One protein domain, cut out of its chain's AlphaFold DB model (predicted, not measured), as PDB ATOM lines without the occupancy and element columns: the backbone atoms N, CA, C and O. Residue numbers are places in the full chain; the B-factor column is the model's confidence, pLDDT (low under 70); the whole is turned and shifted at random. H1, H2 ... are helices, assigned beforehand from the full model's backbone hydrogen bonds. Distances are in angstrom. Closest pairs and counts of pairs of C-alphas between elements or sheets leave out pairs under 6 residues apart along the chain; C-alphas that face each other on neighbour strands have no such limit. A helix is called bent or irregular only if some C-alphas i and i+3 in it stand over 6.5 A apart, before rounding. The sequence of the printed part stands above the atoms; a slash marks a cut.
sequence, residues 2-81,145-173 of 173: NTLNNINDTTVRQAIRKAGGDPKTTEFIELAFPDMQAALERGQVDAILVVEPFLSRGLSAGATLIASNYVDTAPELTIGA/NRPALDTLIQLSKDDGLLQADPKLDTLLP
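This is residues 2 to 81 and 145 to 173 of the 173 residues of the protein "NMT1 domain-containing protein" of Arthrobacter alpinus (UniProt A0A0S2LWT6). The longest helix, H5, packs across H1 near the mean of the C-alphas, and the short H4 packs on H1 too; the pair H2 and H3, with long loops beside it, makes one end of an elongated body, and H6, which touches no helix, lies at the other end, beyond H5. The printed part has 109 residues, with six named helices in the order H1 to H6 and no named strand. Its class is all helix, though under half of the residues, 50 of 109, are in named elements. It is compact, with a radius of gyration of the C-alphas of 15.0 A, and the C-alphas span 46 by 28 by 25 A.

H5 is residues 146 to 158, 18.4 A from first to last C-alpha, and begins at C-alpha 146 at (127.005, 175.712, 174.239). H1 is residues 7 to 18, 16.3 A long, with C-alpha 7 at (133.559, 168.286, 162.295). H4 is residues 69 to 73. H2 is residues 33 to 41, 13.8 A long, and is irregular, but only just: C-alphas 34 and 37 are 7.0 A apart. H3 is residues 54 to 60, 9.9 A long. H6 is residues 168 to 171, ending at C-alpha 171 at (123.296, 182.484, 165.825).

H5 touches H1 with residues 152 to 156 alone; the closest C-alphas, those of Ser 156 and Thr 10, are 5.9 A apart. Their lines are about perpendicular, at 83 degrees. H1 touches H4 with residues 11 to 15 alone, and the closest C-alphas, of Thr 11 and Asn 69, are 5.4 A apart. H4 and H5 are close but not clearly touching: their closest C-alphas, of Thr 73 and Leu 152, are 7.9 A apart. H2 touches H3, the closest C-alphas being those of Gln 37 and Gly 58, 6.4 A apart. These two run the same way at a shallow tilt of 34 degrees, only just short of steep. H2 and H3 are both apart from H1, H4 and H5. H6 is apart from the other five helices. In H1, H3, H4 and H5 every O i to N i+4 pair is within hydrogen-bond range; in H2 it is 3 of 5, and H6 is too short for such a pair.

The C-alphas farthest apart, those of Arg 42 and Pro 173, are 47.0 A from each other. Residues 82 to 144 are not printed, and C-alphas 81 and 145 stand 10.8 A apart across the cut, on the link from H4 to H5. The links H1 to H2, of 14 residues, and H2 to H3, of 12, are long; H3 to H4 and H5 to H6 are short. The mean pLDDT of the printed part is 90.4, and residues 2 to 4 and residue 173 are under 70.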
ATOM      1  N   ASN A   2     131.659 166.329 151.617       54.91
ATOM      2  CA  ASN A   2     132.970 166.866 151.996       54.91
ATOM      3  C   ASN A   2     133.291 166.342 153.405       54.91
ATOM      4  O   ASN A   2     132.612 166.773 154.339       54.91
ATOM      5  N   THR A   3     134.192 165.368 153.561       60.16
ATOM      6  CA  THR A   3     134.559 164.769 154.867       60.16
ATOM      7  C   THR A   3     135.810 165.377 155.496       60.16
ATOM      8  O   THR A   3     136.023 165.171 156.690       60.16
ATOM      9  N   LEU A   4     136.588 166.153 154.736       67.44
ATOM     10  CA  LEU A   4     137.739 166.913 155.229       67.44
ATOM     11  C   LEU A   4     137.347 168.357 155.555       67.44
ATOM     12  O   LEU A   4     136.377 168.895 155.017       67.44
ATOM     13  N   ASN A   5     138.116 169.004 156.437       79.56
ATOM     14  CA  ASN A   5     137.872 170.382 156.876       79.56
ATOM     15  C   ASN A   5     136.469 170.597 157.472       79.56
ATOM     16  O   ASN A   5     135.824 171.623 157.248       79.56
ATOM     17  N   ASN A   6     135.970 169.601 158.202       82.00
ATOM     18  CA  ASN A   6     134.678 169.648 158.869       82.00
ATOM     19  C   ASN A   6     134.781 169.045 160.285       82.00
ATOM     20  O   ASN A   6     135.869 168.724 160.763       82.00
ATOM     21  N   ILE A   7     133.637 168.856 160.945       86.06
ATOM     22  CA  ILE A   7     133.559 168.286 162.295       86.06
ATOM     23  C   ILE A   7     134.278 166.932 162.453       86.06
ATOM     24  O   ILE A   7     134.855 166.673 163.508       86.06
ATOM     25  N   ASN A   8     134.291 166.079 161.427       87.12
ATOM     26  CA  ASN A   8     134.965 164.779 161.448       87.12
ATOM     27  C   ASN A   8     136.475 164.941 161.605       87.12
ATOM     28  O   ASN A   8     137.070 164.295 162.460       87.12
ATOM     29  N   ASP A   9     137.078 165.828 160.812       86.94
ATOM     30  CA  ASP A   9     138.514 166.103 160.865       86.94
ATOM     31  C   ASP A   9     138.905 166.614 162.261       86.94
ATOM     32  O   ASP A   9     139.718 165.995 162.946       86.94
ATOM     33  N   THR A  10     138.222 167.648 162.765       91.56
ATOM     34  CA  THR A  10     138.482 168.206 164.107       91.56
ATOM     35  C   THR A  10     138.353 167.165 165.223       91.56
ATOM     36  O   THR A  10     139.206 167.069 166.106       91.56
ATOM     37  N   THR A  11     137.294 166.356 165.199       94.19
ATOM     38  CA  THR A  11     137.023 165.385 166.271       94.19
ATOM     39  C   THR A  11     137.958 164.173 166.215       94.19
ATOM     40  O   THR A  11     138.345 163.660 167.264       94.19
ATOM     41  N   VAL A  12     138.405 163.740 165.028       94.12
ATOM     42  CA  VAL A  12     139.450 162.703 164.904       94.12
ATOM     43  C   VAL A  12     140.794 163.229 165.377       94.12
ATOM     44  O   VAL A  12     141.470 162.556 166.156       94.12
ATOM     45  N   ARG A  13     141.174 164.449 164.980       94.19
ATOM     46  CA  ARG A  13     142.401 165.085 165.477       94.19
ATOM     47  C   ARG A  13     142.395 165.183 166.997       94.19
ATOM     48  O   ARG A  13     143.414 164.928 167.635       94.19
ATOM     49  N   GLN A  14     141.243 165.493 167.589       94.81
ATOM     50  CA  GLN A  14     141.093 165.510 169.037       94.81
ATOM     51  C   GLN A  14     141.209 164.120 169.676       94.81
ATOM     52  O   GLN A  14     141.857 163.990 170.715       94.81
ATOM     53  N   ALA A  15     140.649 163.077 169.062       94.50
ATOM     54  CA  ALA A  15     140.829 161.704 169.535       94.50
ATOM     55  C   ALA A  15     142.317 161.294 169.533       94.50
ATOM     56  O   ALA A  15     142.805 160.752 170.524       94.50
ATOM     57  N   ILE A  16     143.065 161.646 168.478       94.75
ATOM     58  CA  ILE A  16     144.518 161.411 168.390       94.75
ATOM     59  C   ILE A  16     145.256 162.123 169.533       94.75
ATOM     60  O   ILE A  16     146.051 161.496 170.235       94.75
ATOM     61  N   ARG A  17     144.959 163.409 169.772       94.75
ATOM     62  CA  ARG A  17     145.555 164.183 170.878       94.75
ATOM     63  C   ARG A  17     145.281 163.548 172.237       94.75
ATOM     64  O   ARG A  17     146.193 163.437 173.052       94.75
ATOM     65  N   LYS A  18     144.042 163.113 172.490       93.75
ATOM     66  CA  LYS A  18     143.660 162.464 173.756       93.75
ATOM     67  C   LYS A  18     144.381 161.139 173.986       93.75
ATOM     68  O   LYS A  18     144.687 160.818 175.130       93.75
ATOM     69  N   ALA A  19     144.699 160.412 172.919       93.50
ATOM     70  CA  ALA A  19     145.527 159.212 172.977       93.50
ATOM     71  C   ALA A  19     147.038 159.508 173.123       93.50
ATOM     72  O   ALA A  19     147.835 158.577 173.208       93.50
ATOM     73  N   GLY A  20     147.446 160.784 173.163       94.81
ATOM     74  CA  GLY A  20     148.845 161.210 173.276       94.81
ATOM     75  C   GLY A  20     149.603 161.282 171.947       94.81
ATOM     76  O   GLY A  20     150.821 161.441 171.958       94.81
ATOM     77  N   GLY A  21     148.909 161.156 170.812       94.31
ATOM     78  CA  GLY A  21     149.494 161.271 169.475       94.31
ATOM     79  C   GLY A  21     149.531 162.707 168.942       94.31
ATOM     80  O   GLY A  21     148.874 163.608 169.470       94.31
ATOM     81  N   ASP A  22     150.266 162.908 167.845       94.62
ATOM     82  CA  ASP A  22     150.277 164.166 167.092       94.62
ATOM     83  C   ASP A  22     149.403 164.047 165.826       94.62
ATOM     84  O   ASP A  22     149.770 163.335 164.891       94.62
ATOM     85  N   PRO A  23     148.263 164.757 165.728       92.50
ATOM     86  CA  PRO A  23     147.418 164.707 164.535       92.50
ATOM     87  C   PRO A  23     148.080 165.283 163.274       92.50
ATOM     88  O   PRO A  23     147.544 165.123 162.178       92.50
ATOM     89  N   LYS A  24     149.215 165.987 163.390       90.81
ATOM     90  CA  LYS A  24     149.971 166.498 162.236       90.81
ATOM     91  C   LYS A  24     150.785 165.416 161.534       90.81
ATOM     92  O   LYS A  24     151.166 165.615 160.387       90.81
ATOM     93  N   THR A  25     151.045 164.289 162.198       93.38
ATOM     94  CA  THR A  25     151.738 163.144 161.590       93.38
ATOM     95  C   THR A  25     150.779 162.175 160.900       93.38
ATOM     96  O   THR A  25     151.217 161.149 160.392       93.38
ATOM     97  N   THR A  26     149.476 162.475 160.894       91.62
ATOM     98  CA  THR A  26     148.437 161.667 160.250       91.62
ATOM     99  C   THR A  26     148.042 162.283 158.914       91.62
ATOM    100  O   THR A  26     147.731 163.473 158.832       91.62
ATOM    101  N   GLU A  27     148.022 161.462 157.868       91.88
ATOM    102  CA  GLU A  27     147.485 161.837 156.563       91.88
ATOM    103  C   GLU A  27     145.989 161.522 156.511       91.88
ATOM    104  O   GLU A  27     145.564 160.395 156.766       91.88
ATOM    105  N   PHE A  28     145.185 162.528 156.180       91.25
ATOM    106  CA  PHE A  28     143.747 162.373 156.011       91.25
ATOM    107  C   PHE A  28     143.417 162.362 154.526       91.25
ATOM    108  O   PHE A  28     143.718 163.322 153.815       91.25
ATOM    109  N   ILE A  29     142.756 161.299 154.072       91.69
ATOM    110  CA  ILE A  29     142.241 161.206 152.707       91.69
ATOM    111  C   ILE A  29     140.717 161.216 152.713       91.69
ATOM    112  O   ILE A  29     140.064 160.659 153.596       91.69
ATOM    113  N   GLU A  30     140.143 161.859 151.705       89.94
ATOM    114  CA  GLU A  30     138.700 161.912 151.534       89.94
ATOM    115  C   GLU A  30     138.199 160.682 150.776       89.94
ATOM    116  O   GLU A  30     138.567 160.444 149.627       89.94
ATOM    117  N   LEU A  31     137.312 159.925 151.419       90.94
ATOM    118  CA  LEU A  31     136.581 158.816 150.819       90.94
ATOM    119  C   LEU A  31     135.085 158.990 151.083       90.94
ATOM    120  O   LEU A  31     134.674 159.551 152.103       90.94
ATOM    121  N   ALA A  32     134.248 158.483 150.179       91.50
ATOM    122  CA  ALA A  32     132.827 158.358 150.468       91.50
ATOM    123  C   ALA A  32     132.614 157.220 151.480       91.50
ATOM    124  O   ALA A  32     133.263 156.182 151.382       91.50
ATOM    125  N   PHE A  33     131.680 157.377 152.427       91.44
ATOM    126  CA  PHE A  33     131.414 156.354 153.453       91.44
ATOM    127  C   PHE A  33     131.234 154.922 152.903       91.44
ATOM    128  O   PHE A  33     131.785 154.005 153.511       91.44
ATOM    129  N   PRO A  34     130.546 154.689 151.760       92.31
ATOM    130  CA  PRO A  34     130.432 153.346 151.183       92.31
ATOM    131  C   PRO A  34     131.762 152.698 150.781       92.31
ATOM    132  O   PRO A  34     131.851 151.474 150.778       92.31
ATOM    133  N   ASP A  35     132.783 153.498 150.470       95.00
ATOM    134  CA  ASP A  35     134.073 153.020 149.967       95.00
ATOM    135  C   ASP A  35     135.094 152.788 151.093       95.00
ATOM    136  O   ASP A  35     136.078 152.070 150.902       95.00
ATOM    137  N   MET A  36     134.862 153.374 152.273       95.88
ATOM    138  CA  MET A  36     135.809 153.369 153.393       95.88
ATOM    139  C   MET A  36     136.120 151.961 153.911       95.88
ATOM    140  O   MET A  36     137.289 151.628 154.087       95.88
ATOM    141  N   GLN A  37     135.107 151.107 154.101       95.06
ATOM    142  CA  GLN A  37     135.319 149.735 154.585       95.06
ATOM    143  C   GLN A  37     136.236 148.945 153.643       95.06
ATOM    144  O   GLN A  37     137.197 148.315 154.073       95.06
ATOM    145  N   ALA A  38     135.982 149.031 152.338       95.50
ATOM    146  CA  ALA A  38     136.781 148.319 151.352       95.50
ATOM    147  C   ALA A  38     138.211 148.887 151.249       95.50
ATOM    148  O   ALA A  38     139.144 148.151 150.934       95.50
ATOM    149  N   ALA A  39     138.404 150.186 151.503       96.62
ATOM    150  CA  ALA A  39     139.733 150.789 151.590       96.62
ATOM    151  C   ALA A  39     140.519 150.275 152.808       96.62
ATOM    152  O   ALA A  39     141.703 149.963 152.665       96.62
ATOM    153  N   LEU A  40     139.858 150.120 153.962       96.69
ATOM    154  CA  LEU A  40     140.446 149.526 155.167       96.69
ATOM    155  C   LEU A  40     140.863 148.067 154.920       96.69
ATOM    156  O   LEU A  40     142.006 147.699 155.167       96.69
ATOM    157  N   GLU A  41     139.975 147.248 154.351       95.69
ATOM    158  CA  GLU A  41     140.243 145.829 154.055       95.69
ATOM    159  C   GLU A  41     141.393 145.623 153.059       95.69
ATOM    160  O   GLU A  41     142.140 144.650 153.153       95.69
ATOM    161  N   ARG A  42     141.557 146.546 152.104       96.50
ATOM    162  CA  ARG A  42     142.663 146.525 151.135       96.50
ATOM    163  C   ARG A  42     143.970 147.108 151.683       96.50
ATOM    164  O   ARG A  42     144.945 147.150 150.938       96.50
ATOM    165  N   GLY A  43     143.993 147.589 152.928       95.56
ATOM    166  CA  GLY A  43     145.162 148.242 153.524       95.56
ATOM    167  C   GLY A  43     145.536 149.562 152.844       95.56
ATOM    168  O   GLY A  43     146.702 149.940 152.834       95.56
ATOM    169  N   GLN A  44     144.568 150.244 152.222       96.81
ATOM    170  CA  GLN A  44     144.785 151.565 151.618       96.81
ATOM    171  C   GLN A  44     144.787 152.683 152.668       96.81
ATOM    172  O   GLN A  44     145.325 153.755 152.409       96.81
ATOM    173  N   VAL A  45     144.165 152.433 153.822       96.94
ATOM    174  CA  VAL A  45     144.127 153.313 154.995       96.94
ATOM    175  C   VAL A  45     144.274 152.472 156.257       96.94
ATOM    176  O   VAL A  45     143.811 151.331 156.291       96.94
ATOM    177  N   ASP A  46     144.869 153.046 157.301       95.50
ATOM    178  CA  ASP A  46     145.046 152.367 158.593       95.50
ATOM    179  C   ASP A  46     143.782 152.409 159.467       95.50
ATOM    180  O   ASP A  46     143.565 151.547 160.317       95.50
ATOM    181  N   ALA A  47     142.943 153.429 159.273       95.69
ATOM    182  CA  ALA A  47     141.708 153.640 160.016       95.69
ATOM    183  C   ALA A  47     140.684 154.404 159.171       95.69
ATOM    184  O   ALA A  47     141.035 155.131 158.240       95.69
ATOM    185  N   ILE A  48     139.408 154.266 159.529       95.50
ATOM    186  CA  ILE A  48     138.297 154.981 158.898       95.50
ATOM    187  C   ILE A  48     137.432 155.650 159.962       95.50
ATOM    188  O   ILE A  48     137.175 155.073 161.017       95.50
ATOM    189  N   LEU A  49     136.948 156.855 159.664       93.94
ATOM    190  CA  LEU A  49     135.858 157.471 160.413       93.94
ATOM    191  C   LEU A  49     134.551 157.165 159.696       93.94
ATOM    192  O   LEU A  49     134.327 157.618 158.577       93.94
ATOM    193  N   VAL A  50     133.674 156.421 160.357       93.44
ATOM    194  CA  VAL A  50     132.364 156.041 159.830       93.44
ATOM    195  C   VAL A  50     131.271 156.350 160.842       93.44
ATOM    196  O   VAL A  50     131.499 156.368 162.048       93.44
ATOM    197  N   VAL A  51     130.068 156.587 160.331       91.50
ATOM    198  CA  VAL A  51     128.835 156.712 161.117       91.50
ATOM    199  C   VAL A  51     127.885 155.577 160.753       91.50
ATOM    200  O   VAL A  51     128.130 154.835 159.800       91.50
ATOM    201  N   GLU A  52     126.788 155.424 161.484       90.50
ATOM    202  CA  GLU A  52     125.767 154.443 161.119       90.50
ATOM    203  C   GLU A  52     125.174 154.714 159.723       90.50
ATOM    204  O   GLU A  52     125.001 155.873 159.338       90.50
ATOM    205  N   PRO A  53     124.868 153.668 158.930       90.00
ATOM    206  CA  PRO A  53     124.942 152.233 159.250       90.00
ATOM    207  C   PRO A  53     126.324 151.588 158.996       90.00
ATOM    208  O   PRO A  53     126.473 150.369 159.070       90.00
ATOM    209  N   PHE A  54     127.331 152.369 158.595       91.88
ATOM    210  CA  PHE A  54     128.644 151.853 158.191       91.88
ATOM    211  C   PHE A  54     129.475 151.367 159.382       91.88
ATOM    212  O   PHE A  54     130.218 150.401 159.228       91.88
ATOM    213  N   LEU A  55     129.306 151.977 160.563       93.00
ATOM    214  CA  LEU A  55     129.912 151.501 161.810       93.00
ATOM    215  C   LEU A  55     129.504 150.054 162.108       93.00
ATOM    216  O   LEU A  55     130.372 149.187 162.198       93.00
ATOM    217  N   SER A  56     128.197 149.785 162.191       90.75
ATOM    218  CA  SER A  56     127.675 148.436 162.435       90.75
ATOM    219  C   SER A  56     128.203 147.423 161.412       90.75
ATOM    220  O   SER A  56     128.665 146.343 161.774       90.75
ATOM    221  N   ARG A  57     128.229 147.793 160.123       89.94
ATOM    222  CA  ARG A  57     128.762 146.928 159.056       89.94
ATOM    223  C   ARG A  57     130.245 146.607 159.231       89.94
ATOM    224  O   ARG A  57     130.627 145.455 159.051       89.94
ATOM    225  N   GLY A  58     131.066 147.600 159.568       92.31
ATOM    226  CA  GLY A  58     132.500 147.404 159.776       92.31
ATOM    227  C   GLY A  58     132.789 146.476 160.953       92.31
ATOM    228  O   GLY A  58     133.600 145.561 160.826       92.31
ATOM    229  N   LEU A  59     132.076 146.650 162.072       93.00
ATOM    230  CA  LEU A  59     132.206 145.777 163.244       93.00
ATOM    231  C   LEU A  59     131.818 144.329 162.920       93.00
ATOM    232  O   LEU A  59     132.563 143.407 163.252       93.00
ATOM    233  N   SER A  60     130.712 144.119 162.199       90.12
ATOM    234  CA  SER A  60     130.298 142.785 161.742       90.12
ATOM    235  C   SER A  60     131.280 142.154 160.746       90.12
ATOM    236  O   SER A  60     131.381 140.930 160.678       90.12
ATOM    237  N   ALA A  61     132.036 142.968 160.002       91.00
ATOM    238  CA  ALA A  61     133.122 142.524 159.125       91.00
ATOM    239  C   ALA A  61     134.459 142.289 159.865       91.00
ATOM    240  O   ALA A  61     135.446 141.904 159.241       91.00
ATOM    241  N   GLY A  62     134.506 142.493 161.188       93.12
ATOM    242  CA  GLY A  62     135.683 142.242 162.025       93.12
ATOM    243  C   GLY A  62     136.586 143.454 162.262       93.12
ATOM    244  O   GLY A  62     137.673 143.297 162.820       93.12
ATOM    245  N   ALA A  63     136.166 144.663 161.872       95.69
ATOM    246  CA  ALA A  63     136.874 145.880 162.254       95.69
ATOM    247  C   ALA A  63     136.805 146.098 163.776       95.69
ATOM    248  O   ALA A  63     135.866 145.675 164.450       95.69
ATOM    249  N   THR A  64     137.799 146.795 164.325       96.06
ATOM    250  CA  THR A  64     137.848 147.151 165.750       96.06
ATOM    251  C   THR A  64     137.548 148.634 165.929       96.06
ATOM    252  O   THR A  64     138.134 149.472 165.245       96.06
ATOM    253  N   LEU A  65     136.660 148.972 166.868       94.81
ATOM    254  CA  LEU A  65     136.418 150.362 167.252       94.81
ATOM    255  C   LEU A  65     137.618 150.901 168.040       94.81
ATOM    256  O   LEU A  65     137.909 150.412 169.129       94.81
ATOM    257  N   ILE A  66     138.296 151.915 167.498       94.12
ATOM    258  CA  ILE A  66     139.494 152.515 168.115       94.12
ATOM    259  C   ILE A  66     139.197 153.763 168.956       94.12
ATOM    260  O   ILE A  66     139.929 154.053 169.896       94.12
ATOM    261  N   ALA A  67     138.143 154.507 168.614       93.56
ATOM    262  CA  ALA A  67     137.734 155.731 169.296       93.56
ATOM    263  C   ALA A  67     136.264 156.040 168.992       93.56
ATOM    264  O   ALA A  67     135.761 155.714 167.916       93.56
ATOM    265  N   SER A  68     135.590 156.725 169.912       92.12
ATOM    266  CA  SER A  68     134.265 157.309 169.700       92.12
ATOM    267  C   SER A  68     134.418 158.823 169.606       92.12
ATOM    268  O   SER A  68     133.973 159.560 170.479       92.12
ATOM    269  N   ASN A  69     135.063 159.286 168.531       92.25
ATOM    270  CA  ASN A  69     135.562 160.655 168.332       92.25
ATOM    271  C   ASN A  69     134.604 161.779 168.775       92.25
ATOM    272  O   ASN A  69     135.054 162.760 169.365       92.25
ATOM    273  N   TYR A  70     133.296 161.659 168.523       91.00
ATOM    274  CA  TYR A  70     132.322 162.662 168.964       91.00
ATOM    275  C   TYR A  70     132.160 162.696 170.487       91.00
ATOM    276  O   TYR A  70     132.260 163.764 171.087       91.00
ATOM    277  N   VAL A  71     131.965 161.527 171.107       88.56
ATOM    278  CA  VAL A  71     131.832 161.358 172.565       88.56
ATOM    279  C   VAL A  71     133.132 161.741 173.263       88.56
ATOM    280  O   VAL A  71     133.129 162.439 174.276       88.56
ATOM    281  N   ASP A  72     134.253 161.336 172.673       89.50
ATOM    282  CA  ASP A  72     135.584 161.627 173.177       89.50
ATOM    283  C   ASP A  72     135.915 163.115 173.062       89.50
ATOM    284  O   ASP A  72     136.728 163.605 173.834       89.50
ATOM    285  N   THR A  73     135.310 163.870 172.143       92.38
ATOM    286  CA  THR A  73     135.581 165.310 172.008       92.38
ATOM    287  C   THR A  73     134.912 166.108 173.122       92.38
ATOM    288  O   THR A  73     135.600 166.840 173.838       92.38
ATOM    289  N   ALA A  74     133.599 165.945 173.299       90.69
ATOM    290  CA  ALA A  74     132.840 166.565 174.381       90.69
ATOM    291  C   ALA A  74     131.576 165.740 174.703       90.69
ATOM    292  O   ALA A  74     130.963 165.193 173.783       90.69
ATOM    293  N   PRO A  75     131.136 165.686 175.977       87.25
ATOM    294  CA  PRO A  75     129.845 165.099 176.330       87.25
ATOM    295  C   PRO A  75     128.709 165.786 175.566       87.25
ATOM    296  O   PRO A  75     128.663 167.013 175.521       87.25
ATOM    297  N   GLU A  76     127.805 164.996 174.979       86.38
ATOM    298  CA  GLU A  76     126.648 165.494 174.215       86.38
ATOM    299  C   GLU A  76     127.033 166.535 173.146       86.38
ATOM    300  O   GLU A  76     126.408 167.592 173.017       86.38
ATOM    301  N   LEU A  77     128.104 166.249 172.396       89.44
ATOM    302  CA  LEU A  77     128.585 167.118 171.328       89.44
ATOM    303  C   LEU A  77     127.459 167.448 170.337       89.44
ATOM    304  O   LEU A  77     126.814 166.560 169.781       89.44
ATOM    305  N   THR A  78     127.249 168.739 170.075       88.12
ATOM    306  CA  THR A  78     126.298 169.193 169.053       88.12
ATOM    307  C   THR A  78     126.886 168.943 167.661       88.12
ATOM    308  O   THR A  78     127.742 169.692 167.200       88.12
ATOM    309  N   ILE A  79     126.434 167.874 166.995       86.44
ATOM    310  CA  ILE A  79     126.937 167.453 165.672       86.44
ATOM    311  C   ILE A  79     126.282 168.248 164.531       86.44
ATOM    312  O   ILE A  79     126.903 168.499 163.499       86.44
ATOM    313  N   GLY A  80     125.026 168.660 164.706       85.25
ATOM    314  CA  GLY A  80     124.269 169.392 163.696       85.25
ATOM    315  C   GLY A  80     123.197 170.280 164.311       85.25
ATOM    316  O   GLY A  80     122.759 170.058 165.438       85.25
ATOM    317  N   ALA A  81     122.778 171.291 163.553       88.00
ATOM    318  CA  ALA A  81     121.734 172.232 163.938       88.00
ATOM    319  C   ALA A  81     120.893 172.630 162.718       88.00
ATOM    320  O   ALA A  81     121.352 172.563 161.574       88.00
ATOM    321  N   ASN A 145     124.134 172.396 173.100       90.62
ATOM    322  CA  ASN A 145     125.163 172.324 174.127       90.62
ATOM    323  C   ASN A 145     126.255 173.373 173.857       90.62
ATOM    324  O   ASN A 145     127.240 173.108 173.164       90.62
ATOM    325  N   ARG A 146     126.066 174.585 174.398       90.56
ATOM    326  CA  ARG A 146     127.005 175.712 174.239       90.56
ATOM    327  C   ARG A 146     128.446 175.362 174.665       90.56
ATOM    328  O   ARG A 146     129.333 175.564 173.844       90.56
ATOM    329  N   PRO A 147     128.707 174.757 175.843       91.81
ATOM    330  CA  PRO A 147     130.064 174.335 176.214       91.81
ATOM    331  C   PRO A 147     130.731 173.378 175.213       91.81
ATOM    332  O   PRO A 147     131.928 173.491 174.929       91.81
ATOM    333  N   ALA A 148     129.970 172.429 174.657       91.81
ATOM    334  CA  ALA A 148     130.495 171.524 173.638       91.81
ATOM    335  C   ALA A 148     130.792 172.260 172.321       91.81
ATOM    336  O   ALA A 148     131.780 171.952 171.653       91.81
ATOM    337  N   LEU A 149     129.980 173.260 171.968       91.44
ATOM    338  CA  LEU A 149     130.221 174.110 170.807       91.44
ATOM    339  C   LEU A 149     131.461 174.995 170.985       91.44
ATOM    340  O   LEU A 149     132.261 175.089 170.059       91.44
ATOM    341  N   ASP A 150     131.668 175.574 172.169       92.44
ATOM    342  CA  ASP A 150     132.879 176.341 172.492       92.44
ATOM    343  C   ASP A 150     134.135 175.469 172.367       92.44
ATOM    344  O   ASP A 150     135.137 175.878 171.777       92.44
ATOM    345  N   THR A 151     134.055 174.222 172.848       93.88
ATOM    346  CA  THR A 151     135.124 173.226 172.682       93.88
ATOM    347  C   THR A 151     135.411 172.975 171.202       93.88
ATOM    348  O   THR A 151     136.569 172.987 170.785       93.88
ATOM    349  N   LEU A 152     134.368 172.782 170.391       92.94
ATOM    350  CA  LEU A 152     134.519 172.540 168.960       92.94
ATOM    351  C   LEU A 152     135.120 173.753 168.233       92.94
ATOM    352  O   LEU A 152     136.022 173.576 167.423       92.94
ATOM    353  N   ILE A 153     134.679 174.973 168.554       92.50
ATOM    354  CA  ILE A 153     135.222 176.217 167.987       92.50
ATOM    355  C   ILE A 153     136.709 176.344 168.296       92.50
ATOM    356  O   ILE A 153     137.495 176.632 167.393       92.50
ATOM    357  N   GLN A 154     137.101 176.110 169.551       94.06
ATOM    358  CA  GLN A 154     138.501 176.197 169.947       94.06
ATOM    359  C   GLN A 154     139.353 175.175 169.190       94.06
ATOM    360  O   GLN A 154     140.368 175.545 168.605       94.06
ATOM    361  N   LEU A 155     138.908 173.917 169.115       94.50
ATOM    362  CA  LEU A 155     139.619 172.876 168.372       94.50
ATOM    363  C   LEU A 155     139.706 173.197 166.875       94.50
ATOM    364  O   LEU A 155     140.772 173.075 166.279       94.50
ATOM    365  N   SER A 156     138.619 173.678 166.266       92.38
ATOM    366  CA  SER A 156     138.618 174.097 164.862       92.38
ATOM    367  C   SER A 156     139.556 175.280 164.596       92.38
ATOM    368  O   SER A 156     140.100 175.378 163.497       92.38
ATOM    369  N   LYS A 157     139.783 176.171 165.568       93.19
ATOM    370  CA  LYS A 157     140.799 177.234 165.466       93.19
ATOM    371  C   LYS A 157     142.211 176.684 165.588       93.19
ATOM    372  O   LYS A 157     143.065 177.043 164.781       93.19
ATOM    373  N   ASP A 158     142.444 175.794 166.547       91.50
ATOM    374  CA  ASP A 158     143.745 175.145 166.742       91.50
ATOM    375  C   ASP A 158     144.155 174.321 165.507       91.50
ATOM    376  O   ASP A 158     145.337 174.239 165.169       91.50
ATOM    377  N   ASP A 159     143.168 173.760 164.803       90.44
ATOM    378  CA  ASP A 159     143.322 173.039 163.535       90.44
ATOM    379  C   ASP A 159     143.362 173.958 162.297       90.44
ATOM    380  O   ASP A 159     143.583 173.487 161.183       90.44
ATOM    381  N   GLY A 160     143.170 175.272 162.461       89.19
ATOM    382  CA  GLY A 160     143.215 176.258 161.375       89.19
ATOM    383  C   GLY A 160     141.983 176.288 160.460       89.19
ATOM    384  O   GLY A 160     141.986 177.006 159.457       89.19
ATOM    385  N   LEU A 161     140.920 175.553 160.801       89.06
ATOM    386  CA  LEU A 161     139.650 175.535 160.065       89.06
ATOM    387  C   LEU A 161     138.839 176.816 160.278       89.06
ATOM    388  O   LEU A 161     138.143 177.275 159.372       89.06
ATOM    389  N   LEU A 162     138.941 177.411 161.468       89.75
ATOM    390  CA  LEU A 162     138.343 178.703 161.788       89.75
ATOM    391  C   LEU A 162     139.428 179.748 162.032       89.75
ATOM    392  O   LEU A 162     140.355 179.545 162.808       89.75
ATOM    393  N   GLN A 163     139.272 180.901 161.386       88.19
ATOM    394  CA  GLN A 163     140.184 182.041 161.533       88.19
ATOM    395  C   GLN A 163     139.737 183.013 162.636       88.19
ATOM    396  O   GLN A 163     140.534 183.804 163.135       88.19
ATOM    397  N   ALA A 164     138.457 182.978 163.010       88.88
ATOM    398  CA  ALA A 164     137.865 183.835 164.027       88.88
ATOM    399  C   ALA A 164     136.683 183.131 164.701       88.88
ATOM    400  O   ALA A 164     136.094 182.210 164.130       88.88
ATOM    401  N   ASP A 165     136.323 183.598 165.897       88.06
ATOM    402  CA  ASP A 165     135.188 183.055 166.640       88.06
ATOM    403  C   ASP A 165     133.861 183.410 165.948       88.06
ATOM    404  O   ASP A 165     133.628 184.579 165.606       88.06
ATOM    405  N   PRO A 166     132.957 182.434 165.743       87.12
ATOM    406  CA  PRO A 166     131.603 182.735 165.314       87.12
ATOM    407  C   PRO A 166     130.871 183.491 166.427       87.12
ATOM    408  O   PRO A 166     131.030 183.220 167.616       87.12
ATOM    409  N   LYS A 167     130.013 184.437 166.044       86.56
ATOM    410  CA  LYS A 167     129.194 185.198 166.995       86.56
ATOM    411  C   LYS A 167     128.013 184.351 167.469       86.56
ATOM    412  O   LYS A 167     126.900 184.517 166.971       86.56
ATOM    413  N   LEU A 168     128.254 183.439 168.410       84.62
ATOM    414  CA  LEU A 168     127.247 182.480 168.869       84.62
ATOM    415  C   LEU A 168     125.967 183.145 169.376       84.62
ATOM    416  O   LEU A 168     124.888 182.698 169.013       84.62
ATOM    417  N   ASP A 169     126.060 184.268 170.084       85.06
ATOM    418  CA  ASP A 169     124.878 184.988 170.589       85.06
ATOM    419  C   ASP A 169     124.013 185.622 169.490       85.06
ATOM    420  O   ASP A 169     122.901 186.067 169.743       85.06
ATOM    421  N   THR A 170     124.516 185.677 168.253       81.38
ATOM    422  CA  THR A 170     123.727 186.096 167.084       81.38
ATOM    423  C   THR A 170     123.150 184.918 166.302       81.38
ATOM    424  O   THR A 170     122.275 185.115 165.462       81.38
ATOM    425  N   LEU A 171     123.660 183.708 166.542       80.12
ATOM    426  CA  LEU A 171     123.296 182.484 165.825       80.12
ATOM    427  C   LEU A 171     122.378 181.579 166.648       80.12
ATOM    428  O   LEU A 171     121.575 180.843 166.079       80.12
ATOM    429  N   LEU A 172     122.523 181.620 167.968       82.12
ATOM    430  CA  LEU A 172     121.788 180.810 168.922       82.12
ATOM    431  C   LEU A 172     120.734 181.668 169.636       82.12
ATOM    432  O   LEU A 172     120.995 182.848 169.879       82.12
ATOM    433  N   PRO A 173     119.565 181.090 169.969       67.88
ATOM    434  CA  PRO A 173     118.589 181.738 170.836       67.88
ATOM    435  C   PRO A 173     119.124 181.975 172.258       67.88
ATOM    436  O   PRO A 173     120.100 181.299 172.680       67.88
TER     437      PRO A 173